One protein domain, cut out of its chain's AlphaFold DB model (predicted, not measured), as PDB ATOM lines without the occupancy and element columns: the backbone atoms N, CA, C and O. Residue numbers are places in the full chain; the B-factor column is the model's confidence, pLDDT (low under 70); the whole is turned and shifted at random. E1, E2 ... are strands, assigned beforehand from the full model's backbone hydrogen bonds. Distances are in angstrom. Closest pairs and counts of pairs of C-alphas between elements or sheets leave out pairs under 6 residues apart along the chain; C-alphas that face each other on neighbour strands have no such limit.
ATOM      1  N   ARG A 150      -9.574  22.480 -25.540       90.56
ATOM      2  CA  ARG A 150      -8.750  23.608 -25.980       90.56
ATOM      3  C   ARG A 150      -7.283  23.388 -25.635       90.56
ATOM      4  O   ARG A 150      -6.952  23.114 -24.486       90.56
ATOM      5  N   CYS A 151      -6.404  23.570 -26.610       92.94
ATOM      6  CA  CYS A 151      -4.961  23.410 -26.484       92.94
ATOM      7  C   CYS A 151      -4.209  24.667 -26.894       92.94
ATOM      8  O   CYS A 151      -4.711  25.518 -27.622       92.94
ATOM      9  N   THR A 152      -2.948  24.745 -26.480       88.31
ATOM     10  CA  THR A 152      -2.043  25.793 -26.953       88.31
ATOM     11  C   THR A 152      -0.872  25.131 -27.668       88.31
ATOM     12  O   THR A 152      -0.142  24.331 -27.083       88.31
ATOM     13  N   GLY A 153      -0.667  25.462 -28.947       78.38
ATOM     14  CA  GLY A 153       0.342  24.800 -29.792       78.38
ATOM     15  C   GLY A 153       1.787  24.901 -29.278       78.38
ATOM     16  O   GLY A 153       2.662  24.183 -29.754       78.38
ATOM     17  N   TYR A 154       2.043  25.765 -28.289       79.00
ATOM     18  CA  TYR A 154       3.368  26.034 -27.729       79.00
ATOM     19  C   TYR A 154       3.536  25.646 -26.256       79.00
ATOM     20  O   TYR A 154       4.637  25.834 -25.726       79.00
ATOM     21  N   SER A 155       2.501  25.135 -25.573       81.00
ATOM     22  CA  SER A 155       2.651  24.789 -24.153       81.00
ATOM     23  C   SER A 155       3.722  23.717 -23.976       81.00
ATOM     24  O   SER A 155       3.892  22.815 -24.807       81.00
ATOM     25  N   ARG A 156       4.509  23.861 -22.908       81.50
ATOM     26  CA  ARG A 156       5.499  22.864 -22.475       81.50
ATOM     27  C   ARG A 156       4.945  21.944 -21.401       81.50
ATOM     28  O   ARG A 156       5.471  20.853 -21.200       81.50
ATOM     29  N   GLU A 157       3.900  22.410 -20.744       86.38
ATOM     30  CA  GLU A 157       3.189  21.768 -19.664       86.38
ATOM     31  C   GLU A 157       2.225  20.699 -20.217       86.38
ATOM     32  O   GLU A 157       1.592  20.913 -21.256       86.38
ATOM     33  N   PRO A 158       2.092  19.539 -19.556       86.31
ATOM     34  CA  PRO A 158       1.138  18.500 -19.953       86.31
ATOM     35  C   PRO A 158      -0.315  18.987 -20.047       86.31
ATOM     36  O   PRO A 158      -1.076  18.513 -20.890       86.31
ATOM     37  N   GLU A 159      -0.699  19.943 -19.201       89.00
ATOM     38  CA  GLU A 159      -2.056  20.482 -19.099       89.00
ATOM     39  C   GLU A 159      -2.468  21.301 -20.328       89.00
ATOM     40  O   GLU A 159      -3.656  21.425 -20.602       89.00
ATOM     41  N   GLY A 160      -1.510  21.852 -21.080       89.50
ATOM     42  CA  GLY A 160      -1.775  22.615 -22.303       89.50
ATOM     43  C   GLY A 160      -1.644  21.798 -23.588       89.50
ATOM     44  O   GLY A 160      -1.728  22.369 -24.680       89.50
ATOM     45  N   ARG A 161      -1.402  20.482 -23.475       91.75
ATOM     46  CA  ARG A 161      -1.062  19.584 -24.584       91.75
ATOM     47  C   ARG A 161      -2.101  18.500 -24.804       91.75
ATOM     48  O   ARG A 161      -2.628  17.913 -23.860       91.75
ATOM     49  N   CYS A 162      -2.307  18.180 -26.074       94.75
ATOM     50  CA  CYS A 162      -3.155  17.076 -26.492       94.75
ATOM     51  C   CYS A 162      -2.589  15.725 -26.064       94.75
ATOM     52  O   CYS A 162      -1.376  15.506 -26.094       94.75
ATOM     53  N   ALA A 163      -3.484  14.821 -25.674       93.00
ATOM     54  CA  ALA A 163      -3.159  13.438 -25.384       93.00
ATOM     55  C   ALA A 163      -2.476  12.769 -26.592       93.00
ATOM     56  O   ALA A 163      -2.677  13.191 -27.737       93.00
ATOM     57  N   PRO A 164      -1.672  11.715 -26.368       89.44
ATOM     58  CA  PRO A 164      -1.002  11.006 -27.452       89.44
ATOM     59  C   PRO A 164      -1.945  10.603 -28.593       89.44
ATOM     60  O   PRO A 164      -3.029  10.074 -28.355       89.44
ATOM     61  N   GLY A 165      -1.509  10.839 -29.834       88.25
ATOM     62  CA  GLY A 165      -2.288  10.557 -31.046       88.25
ATOM     63  C   GLY A 165      -3.247  11.674 -31.474       88.25
ATOM     64  O   GLY A 165      -3.863  11.559 -32.529       88.25
ATOM     65  N   LEU A 166      -3.358  12.754 -30.698       93.00
ATOM     66  CA  LEU A 166      -4.104  13.957 -31.063       93.00
ATOM     67  C   LEU A 166      -3.147  15.082 -31.471       93.00
ATOM     68  O   LEU A 166      -2.023  15.177 -30.974       93.00
ATOM     69  N   VAL A 167      -3.613  15.965 -32.350       92.31
ATOM     70  CA  VAL A 167      -2.869  17.134 -32.829       92.31
ATOM     71  C   VAL A 167      -3.603  18.400 -32.401       92.31
ATOM     72  O   VAL A 167      -4.830  18.454 -32.443       92.31
ATOM     73  N   CYS A 168      -2.844  19.410 -31.972       93.62
ATOM     74  CA  CYS A 168      -3.377  20.725 -31.639       93.62
ATOM     75  C   CYS A 168      -3.461  21.583 -32.907       93.62
ATOM     76  O   CYS A 168      -2.424  21.996 -33.431       93.62
ATOM     77  N   VAL A 169      -4.671  21.852 -33.397       92.38
ATOM     78  CA  VAL A 169      -4.913  22.697 -34.577       92.38
ATOM     79  C   VAL A 169      -6.070  23.647 -34.276       92.38
ATOM     80  O   VAL A 169      -7.063  23.232 -33.687       92.38
ATOM     81  N   HIS A 170      -5.927  24.930 -34.627       88.69
ATOM     82  CA  HIS A 170      -6.885  25.992 -34.267       88.69
ATOM     83  C   HIS A 170      -7.283  25.977 -32.784       88.69
ATOM     84  O   HIS A 170      -8.452  26.118 -32.453       88.69
ATOM     85  N   GLU A 171      -6.305  25.769 -31.897       90.81
ATOM     86  CA  GLU A 171      -6.516  25.726 -30.441       90.81
ATOM     87  C   GLU A 171      -7.398  24.569 -29.962       90.81
ATOM     88  O   GLU A 171      -7.811  24.570 -28.812       90.81
ATOM     89  N   PHE A 172      -7.645  23.547 -30.785       93.75
ATOM     90  CA  PHE A 172      -8.360  22.342 -30.376       93.75
ATOM     91  C   PHE A 172      -7.526  21.087 -30.591       93.75
ATOM     92  O   PHE A 172      -6.821  20.931 -31.590       93.75
ATOM     93  N   CYS A 173      -7.636  20.161 -29.645       95.94
ATOM     94  CA  CYS A 173      -7.123  18.815 -29.814       95.94
ATOM     95  C   CYS A 173      -8.073  18.001 -30.684       95.94
ATOM     96  O   CYS A 173      -9.260  17.890 -30.380       95.94
ATOM     97  N   GLY A 174      -7.550  17.365 -31.726       96.06
ATOM     98  CA  GLY A 174      -8.338  16.478 -32.575       96.06
ATOM     99  C   GLY A 174      -7.512  15.320 -33.128       96.06
ATOM    100  O   GLY A 174      -6.284  15.421 -33.202       96.06
ATOM    101  N   PRO A 175      -8.154  14.204 -33.511       95.44
ATOM    102  CA  PRO A 175      -7.509  13.179 -34.325       95.44
ATOM    103  C   PRO A 175      -6.960  13.795 -35.619       95.44
ATOM    104  O   PRO A 175      -7.625  14.670 -36.179       95.44
ATOM    105  N   PRO A 176      -5.784  13.367 -36.108       93.81
ATOM    106  CA  PRO A 176      -5.254  13.857 -37.373       93.81
ATOM    107  C   PRO A 176      -6.187  13.492 -38.533       93.81
ATOM    108  O   PRO A 176      -6.798  12.424 -38.535       93.81
ATOM    109  N   CYS A 177      -6.267  14.369 -39.528       95.06
ATOM    110  CA  CYS A 177      -7.041  14.158 -40.750       95.06
ATOM    111  C   CYS A 177      -6.282  14.673 -41.973       95.06
ATOM    112  O   CYS A 177      -5.452  15.579 -41.866       95.06
ATOM    113  N   ASP A 178      -6.582  14.092 -43.131       91.75
ATOM    114  CA  ASP A 178      -6.174  14.626 -44.427       91.75
ATOM    115  C   ASP A 178      -7.209  15.669 -44.864       91.75
ATOM    116  O   ASP A 178      -8.401  15.371 -44.943       91.75
ATOM    117  N   VAL A 179      -6.773  16.899 -45.154       91.25
ATOM    118  CA  VAL A 179      -7.686  17.987 -45.558       91.25
ATOM    119  C   VAL A 179      -8.334  17.733 -46.922       91.25
ATOM    120  O   VAL A 179      -9.268  18.431 -47.322       91.25
ATOM    121  N   HIS A 180      -7.808  16.775 -47.681       88.56
ATOM    122  CA  HIS A 180      -8.319  16.377 -48.977       88.56
ATOM    123  C   HIS A 180      -9.369  15.274 -48.913       88.56
ATOM    124  O   HIS A 180     -10.070  15.084 -49.915       88.56
ATOM    125  N   ASP A 181      -9.488  14.596 -47.773       92.19
ATOM    126  CA  ASP A 181     -10.483  13.566 -47.516       92.19
ATOM    127  C   ASP A 181     -11.675  14.165 -46.757       92.19
ATOM    128  O   ASP A 181     -11.604  14.503 -45.575       92.19
ATOM    129  N   ALA A 182     -12.799  14.308 -47.463       87.56
ATOM    130  CA  ALA A 182     -14.019  14.887 -46.910       87.56
ATOM    131  C   ALA A 182     -14.664  14.013 -45.817       87.56
ATOM    132  O   ALA A 182     -15.428  14.537 -45.007       87.56
ATOM    133  N   ASP A 183     -14.345  12.717 -45.782       92.69
ATOM    134  CA  ASP A 183     -14.918  11.739 -44.854       92.69
ATOM    135  C   ASP A 183     -13.932  11.354 -43.729       92.69
ATOM    136  O   ASP A 183     -14.220  10.463 -42.926       92.69
ATOM    137  N   ALA A 184     -12.784  12.039 -43.626       94.38
ATOM    138  CA  ALA A 184     -11.759  11.751 -42.619       94.38
ATOM    139  C   ALA A 184     -12.241  11.969 -41.174       94.38
ATOM    140  O   ALA A 184     -11.706  11.371 -40.238       94.38
ATOM    141  N   CYS A 185     -13.242  12.833 -40.978       96.50
ATOM    142  CA  CYS A 185     -13.731  13.231 -39.664       96.50
ATOM    143  C   CYS A 185     -15.106  12.645 -39.337       96.50
ATOM    144  O   CYS A 185     -15.974  12.475 -40.189       96.50
ATOM    145  N   ALA A 186     -15.310  12.339 -38.054       94.06
ATOM    146  CA  ALA A 186     -16.585  11.834 -37.556       94.06
ATOM    147  C   ALA A 186     -17.697  12.906 -37.643       94.06
ATOM    148  O   ALA A 186     -17.412  14.102 -37.621       94.06
ATOM    149  N   PRO A 187     -18.986  12.515 -37.660       91.00
ATOM    150  CA  PRO A 187     -20.085  13.478 -37.676       91.00
ATOM    151  C   PRO A 187     -19.999  14.506 -36.536       91.00
ATOM    152  O   PRO A 187     -19.836  14.142 -35.369       91.00
ATOM    153  N   GLY A 188     -20.158  15.788 -36.875       89.38
ATOM    154  CA  GLY A 188     -20.057  16.908 -35.931       89.38
ATOM    155  C   GLY A 188     -18.640  17.464 -35.745       89.38
ATOM    156  O   GLY A 188     -18.471  18.437 -35.008       89.38
ATOM    157  N   THR A 189     -17.640  16.888 -36.414       94.31
ATOM    158  CA  THR A 189     -16.305  17.475 -36.551       94.31
ATOM    159  C   THR A 189     -15.981  17.739 -38.017       94.31
ATOM    160  O   THR A 189     -16.559  17.136 -38.918       94.31
ATOM    161  N   GLU A 190     -15.076  18.679 -38.260       95.06
ATOM    162  CA  GLU A 190     -14.534  18.968 -39.588       95.06
ATOM    163  C   GLU A 190     -13.008  18.995 -39.517       95.06
ATOM    164  O   GLU A 190     -12.433  19.305 -38.470       95.06
ATOM    165  N   CYS A 191     -12.350  18.667 -40.630       95.75
ATOM    166  CA  CYS A 191     -10.895  18.692 -40.704       95.75
ATOM    167  C   CYS A 191     -10.409  20.142 -40.770       95.75
ATOM    168  O   CYS A 191     -10.460  20.777 -41.824       95.75
ATOM    169  N   ALA A 192      -9.956  20.679 -39.638       94.19
ATOM    170  CA  ALA A 192      -9.374  22.008 -39.594       94.19
ATOM    171  C   ALA A 192      -7.901  21.935 -40.011       94.19
ATOM    172  O   ALA A 192      -7.151  21.121 -39.456       94.19
ATOM    173  N   PRO A 193      -7.483  22.727 -41.006       92.44
ATOM    174  CA  PRO A 193      -6.186  22.558 -41.634       92.44
ATOM    175  C   PRO A 193      -5.048  23.069 -40.744       92.44
ATOM    176  O   PRO A 193      -5.172  24.054 -40.026       92.44
ATOM    177  N   ASN A 194      -3.884  22.425 -40.824       89.94
ATOM    178  CA  ASN A 194      -2.658  22.961 -40.243       89.94
ATOM    179  C   ASN A 194      -2.157  24.189 -41.049       89.94
ATOM    180  O   ASN A 194      -2.698  24.496 -42.115       89.94
ATOM    181  N   PRO A 195      -1.089  24.889 -40.612       87.81
ATOM    182  CA  PRO A 195      -0.563  26.051 -41.335       87.81
ATOM    183  C   PRO A 195      -0.165  25.786 -42.795       87.81
ATOM    184  O   PRO A 195      -0.187  26.709 -43.603       87.81
ATOM    185  N   TYR A 196       0.187  24.545 -43.145       86.38
ATOM    186  CA  TYR A 196       0.525  24.136 -44.513       86.38
ATOM    187  C   TYR A 196      -0.682  23.633 -45.307       86.38
ATOM    188  O   TYR A 196      -0.576  23.417 -46.512       86.38
ATOM    189  N   ARG A 197      -1.827  23.472 -44.635       88.62
ATOM    190  CA  ARG A 197      -3.097  23.003 -45.170       88.62
ATOM    191  C   ARG A 197      -2.953  21.709 -45.961       88.62
ATOM    192  O   ARG A 197      -3.465  21.650 -47.063       88.62
ATOM    193  N   VAL A 198      -2.249  20.705 -45.445       87.50
ATOM    194  CA  VAL A 198      -2.187  19.352 -46.054       87.50
ATOM    195  C   VAL A 198      -2.777  18.332 -45.094       87.50
ATOM    196  O   VAL A 198      -3.674  17.569 -45.420       87.50
ATOM    197  N   LEU A 199      -2.286  18.380 -43.862       91.12
ATOM    198  CA  LEU A 199      -2.853  17.665 -42.737       91.12
ATOM    199  C   LEU A 199      -3.626  18.648 -41.869       91.12
ATOM    200  O   LEU A 199      -3.432  19.864 -41.939       91.12
ATOM    201  N   GLY A 200      -4.490  18.115 -41.027       93.69
ATOM    202  CA  GLY A 200      -5.268  18.879 -40.073       93.69
ATOM    203  C   GLY A 200      -5.560  18.077 -38.818       93.69
ATOM    204  O   GLY A 200      -4.955  17.032 -38.567       93.69
ATOM    205  N   ALA A 201      -6.520  18.568 -38.048       95.62
ATOM    206  CA  ALA A 201      -7.150  17.799 -36.990       95.62
ATOM    207  C   ALA A 201      -8.671  17.903 -37.098       95.62
ATOM    208  O   ALA A 201      -9.209  18.948 -37.462       95.62
ATOM    209  N   CYS A 202      -9.369  16.822 -36.764       97.00
ATOM    210  CA  CYS A 202     -10.819  16.832 -36.657       97.00
ATOM    211  C   CYS A 202     -11.228  17.612 -35.408       97.00
ATOM    212  O   CYS A 202     -11.095  17.108 -34.288       97.00
ATOM    213  N   VAL A 203     -11.740  18.825 -35.599       95.19
ATOM    214  CA  VAL A 203     -12.174  19.719 -34.515       95.19
ATOM    215  C   VAL A 203     -13.695  19.889 -34.530       95.19
ATOM    216  O   VAL A 203     -14.319  19.717 -35.583       95.19
ATOM    217  N   PRO A 204     -14.328  20.216 -33.390       92.75
ATOM    218  CA  PRO A 204     -15.757  20.511 -33.351       92.75
ATOM    219  C   PRO A 204     -16.118  21.663 -34.295       92.75
ATOM    220  O   PRO A 204     -15.541  22.744 -34.195       92.75
ATOM    221  N   SER A 205     -17.100  21.444 -35.172       93.50
ATOM    222  CA  SER A 205     -17.630  22.483 -36.063       93.50
ATOM    223  C   SER A 205     -19.003  22.951 -35.596       93.50
ATOM    224  O   SER A 205     -19.835  22.159 -35.144       93.50
ATOM    225  N   CYS A 206     -19.261  24.249 -35.739       93.50
ATOM    226  CA  CYS A 206     -20.574  24.844 -35.500       93.50
ATOM    227  C   CYS A 206     -21.387  25.076 -36.779       93.50
ATOM    228  O   CYS A 206     -22.462  25.670 -36.720       93.50
ATOM    229  N   ARG A 207     -20.920  24.587 -37.938       91.12
ATOM    230  CA  ARG A 207     -21.632  24.752 -39.217       91.12
ATOM    231  C   ARG A 207     -23.050  24.183 -39.171       91.12
ATOM    232  O   ARG A 207     -23.994  24.854 -39.576       91.12
ATOM    233  N   ASP A 208     -23.184  22.979 -38.621       88.00
ATOM    234  CA  ASP A 208     -24.451  22.239 -38.554       88.00
ATOM    235  C   ASP A 208     -25.006  22.135 -37.123       88.00
ATOM    236  O   ASP A 208     -25.971  21.410 -36.861       88.00
ATOM    237  N   ARG A 209     -24.401  22.851 -36.167       86.94
ATOM    238  CA  ARG A 209     -24.773  22.800 -34.751       86.94
ATOM    239  C   ARG A 209     -24.744  24.186 -34.122       86.94
ATOM    240  O   ARG A 209     -23.741  24.884 -34.178       86.94
ATOM    241  N   ALA A 210     -25.824  24.534 -33.426       88.38
ATOM    242  CA  ALA A 210     -25.874  25.759 -32.638       88.38
ATOM    243  C   ALA A 210     -24.823  25.747 -31.517       88.38
ATOM    244  O   ALA A 210     -24.685  24.752 -30.791       88.38
ATOM    245  N   CYS A 211     -24.127  26.871 -31.358       89.94
ATOM    246  CA  CYS A 211     -23.193  27.057 -30.258       89.94
ATOM    247  C   CYS A 211     -23.913  27.089 -28.899       89.94
ATOM    248  O   CYS A 211     -25.091  27.459 -28.822       89.94
ATOM    249  N   PRO A 212     -23.231  26.679 -27.814       88.62
ATOM    250  CA  PRO A 212     -23.716  26.874 -26.453       88.62
ATOM    251  C   PRO A 212     -24.086  28.336 -26.164       88.62
ATOM    252  O   PRO A 212     -23.568  29.263 -26.779       88.62
ATOM    253  N   ALA A 213     -24.959  28.558 -25.178       84.94
ATOM    254  CA  ALA A 213     -25.293  29.911 -24.741       84.94
ATOM    255  C   ALA A 213     -24.034  30.671 -24.280       84.94
ATOM    256  O   ALA A 213     -23.283  30.158 -23.446       84.94
ATOM    257  N   GLY A 214     -23.845  31.889 -24.798       84.88
ATOM    258  CA  GLY A 214     -22.645  32.709 -24.571       84.88
ATOM    259  C   GLY A 214     -21.512  32.467 -25.574       84.88
ATOM    260  O   GLY A 214     -20.444  33.054 -25.435       84.88
ATOM    261  N   GLU A 215     -21.734  31.622 -26.580       89.50
ATOM    262  CA  GLU A 215     -20.807  31.385 -27.683       89.50
ATOM    263  C   GLU A 215     -21.503  31.634 -29.025       89.50
ATOM    264  O   GLU A 215     -22.719  31.460 -29.151       89.50
ATOM    265  N   ARG A 216     -20.733  32.022 -30.041       88.69
ATOM    266  CA  ARG A 216     -21.220  32.217 -31.408       88.69
ATOM    267  C   ARG A 216     -20.346  31.493 -32.417       88.69
ATOM    268  O   ARG A 216     -19.177  31.218 -32.163       88.69
ATOM    269  N   CYS A 217     -20.954  31.159 -33.547       91.19
ATOM    270  CA  CYS A 217     -20.286  30.422 -34.604       91.19
ATOM    271  C   CYS A 217     -19.484  31.387 -35.477       91.19
ATOM    272  O   CYS A 217     -20.064  32.234 -36.157       91.19
ATOM    273  N   GLU A 218     -18.160  31.272 -35.446       88.81
ATOM    274  CA  GLU A 218     -17.250  32.183 -36.142       88.81
ATOM    275  C   GLU A 218     -16.253  31.436 -37.015       88.81
ATOM    276  O   GLU A 218     -15.926  30.280 -36.774       88.81
ATOM    277  N   THR A 219     -15.763  32.115 -38.047       89.19
ATOM    278  CA  THR A 219     -14.773  31.593 -38.989       89.19
ATOM    279  C   THR A 219     -13.627  32.588 -39.099       89.19
ATOM    280  O   THR A 219     -13.863  33.751 -39.422       89.19
ATOM    281  N   ASP A 220     -12.395  32.125 -38.871       81.81
ATOM    282  CA  ASP A 220     -11.192  32.970 -38.928       81.81
ATOM    283  C   ASP A 220     -10.869  33.463 -40.347       81.81
ATOM    284  O   ASP A 220     -10.244  34.508 -40.533       81.81
ATOM    285  N   GLY A 221     -11.312  32.734 -41.371       82.12
ATOM    286  CA  GLY A 221     -11.134  33.140 -42.754       82.12
ATOM    287  C   GLY A 221     -11.733  32.169 -43.770       82.12
ATOM    288  O   GLY A 221     -12.218  31.092 -43.423       82.12
ATOM    289  N   PRO A 222     -11.715  32.534 -45.061       78.56
ATOM    290  CA  PRO A 222     -12.203  31.665 -46.122       78.56
ATOM    291  C   PRO A 222     -11.507  30.295 -46.104       78.56
ATOM    292  O   PRO A 222     -10.279  30.209 -46.161       78.56
ATOM    293  N   GLY A 223     -12.303  29.227 -46.061       79.62
ATOM    294  CA  GLY A 223     -11.794  27.854 -46.024       79.62
ATOM    295  C   GLY A 223     -11.256  27.409 -44.662       79.62
ATOM    296  O   GLY A 223     -10.525  26.423 -44.619       79.62
ATOM    297  N   GLU A 224     -11.566  28.131 -43.583       88.06
ATOM    298  CA  GLU A 224     -11.382  27.651 -42.209       88.06
ATOM    299  C   GLU A 224     -12.654  26.978 -41.682       88.06
ATOM    300  O   GLU A 224     -13.768  27.238 -42.154       88.06
ATOM    301  N   VAL A 225     -12.485  26.102 -40.692       91.44
ATOM    302  CA  VAL A 225     -13.606  25.447 -40.012       91.44
ATOM    303  C   VAL A 225     -14.264  26.441 -39.051       91.44
ATOM    304  O   VAL A 225     -13.565  27.040 -38.232       91.44
ATOM    305  N   PRO A 226     -15.593  26.636 -39.120       92.81
ATOM    306  CA  PRO A 226     -16.284  27.494 -38.176       92.81
ATOM    307  C   PRO A 226     -16.321  26.849 -36.786       92.81
ATOM    308  O   PRO A 226     -16.783  25.716 -36.635       92.81
ATOM    309  N   ILE A 227     -15.895  27.586 -35.764       91.56
ATOM    310  CA  ILE A 227     -15.819  27.119 -34.374       91.56
ATOM    311  C   ILE A 227     -16.645  28.011 -33.446       91.56
ATOM    312  O   ILE A 227     -16.849  29.198 -33.709       91.56
ATOM    313  N   CYS A 228     -17.125  27.436 -32.343       90.12
ATOM    314  CA  CYS A 228     -17.812  28.209 -31.314       90.12
ATOM    315  C   CYS A 228     -16.808  29.028 -30.505       90.12
ATOM    316  O   CYS A 228     -15.907  28.480 -29.859       90.12
ATOM    317  N   ARG A 229     -16.972  30.350 -30.537       87.31
ATOM    318  CA  ARG A 229     -16.148  31.294 -29.784       87.31
ATOM    319  C   ARG A 229     -16.968  31.987 -28.708       87.31
ATOM    320  O   ARG A 229     -18.106  32.379 -28.981       87.31
ATOM    321  N   PRO A 230     -16.428  32.123 -27.485       87.50
ATOM    322  CA  PRO A 230     -17.110  32.848 -26.428       87.50
ATOM    323  C   PRO A 230     -17.256  34.319 -26.809       87.50
ATOM    324  O   PRO A 230     -16.352  34.917 -27.394       87.50
ATOM    325  N   PHE A 231     -18.381  34.918 -26.434       87.81
ATOM    326  CA  PHE A 231     -18.569  36.355 -26.561       87.81
ATOM    327  C   PHE A 231     -19.250  36.951 -25.331       87.81
ATOM    328  O   PHE A 231     -19.889  36.262 -24.533       87.81
ATOM    329  N   VAL A 232     -19.113  38.264 -25.183       87.06
ATOM    330  CA  VAL A 232     -19.753  39.053 -24.131       87.06
ATOM    331  C   VAL A 232     -20.604  40.158 -24.732       87.06
ATOM    332  O   VAL A 232     -20.253  40.738 -25.757       87.06
TER     333      VAL A 232
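Overview. This is residues 150 to 232 of the 327 residues of an uncharacterized protein of Corallococcus interemptor (UniProt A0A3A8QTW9). With little regular structure, this is a loop-rich domain of three small units: the sheet E3, E5, E4, the hairpin E1 and E2 packed on its E5, and the hairpin E6 and E7 farther out. The printed part has 83 residues, 30 in named elements: seven strands, E1 to E7, antiparallel within each sheet, class all strand, and no named helix. It is compact, with a radius of gyration of the C-alphas of 12.7 A and spans of 31, 30 and 22 A.

Arrangement. E5, residues 199 to 204, is inner, between edge strands E3, 176 to 178, and E4, 189 to 193. N 177 and O 200 are 3.1 A apart, N 192 and O 201 2.9 A. In hairpin E1, 167 to 169, and E2, 172 to 174, N 169 and O 172 are 3.0 A apart. The closest C-alphas of E2 and E5, Gly 174 and Ala 201, are 4.8 A apart. In hairpin E6, 215 to 218, and E7, 227 to 232, N 216 and O 229 are 2.9 A apart; E6 is apart from E5.

Along the chain. E1 begins at C-alpha 167 (-2.869, 17.134, -32.829). E5 and E7 each measure 16.2 A; E7 ends at C-alpha 232 (-19.753, 39.053, -24.131).

Size, cuts and confidence. The printed part has no cut and no long link between strands; no printed residue is under 70 in pLDDT.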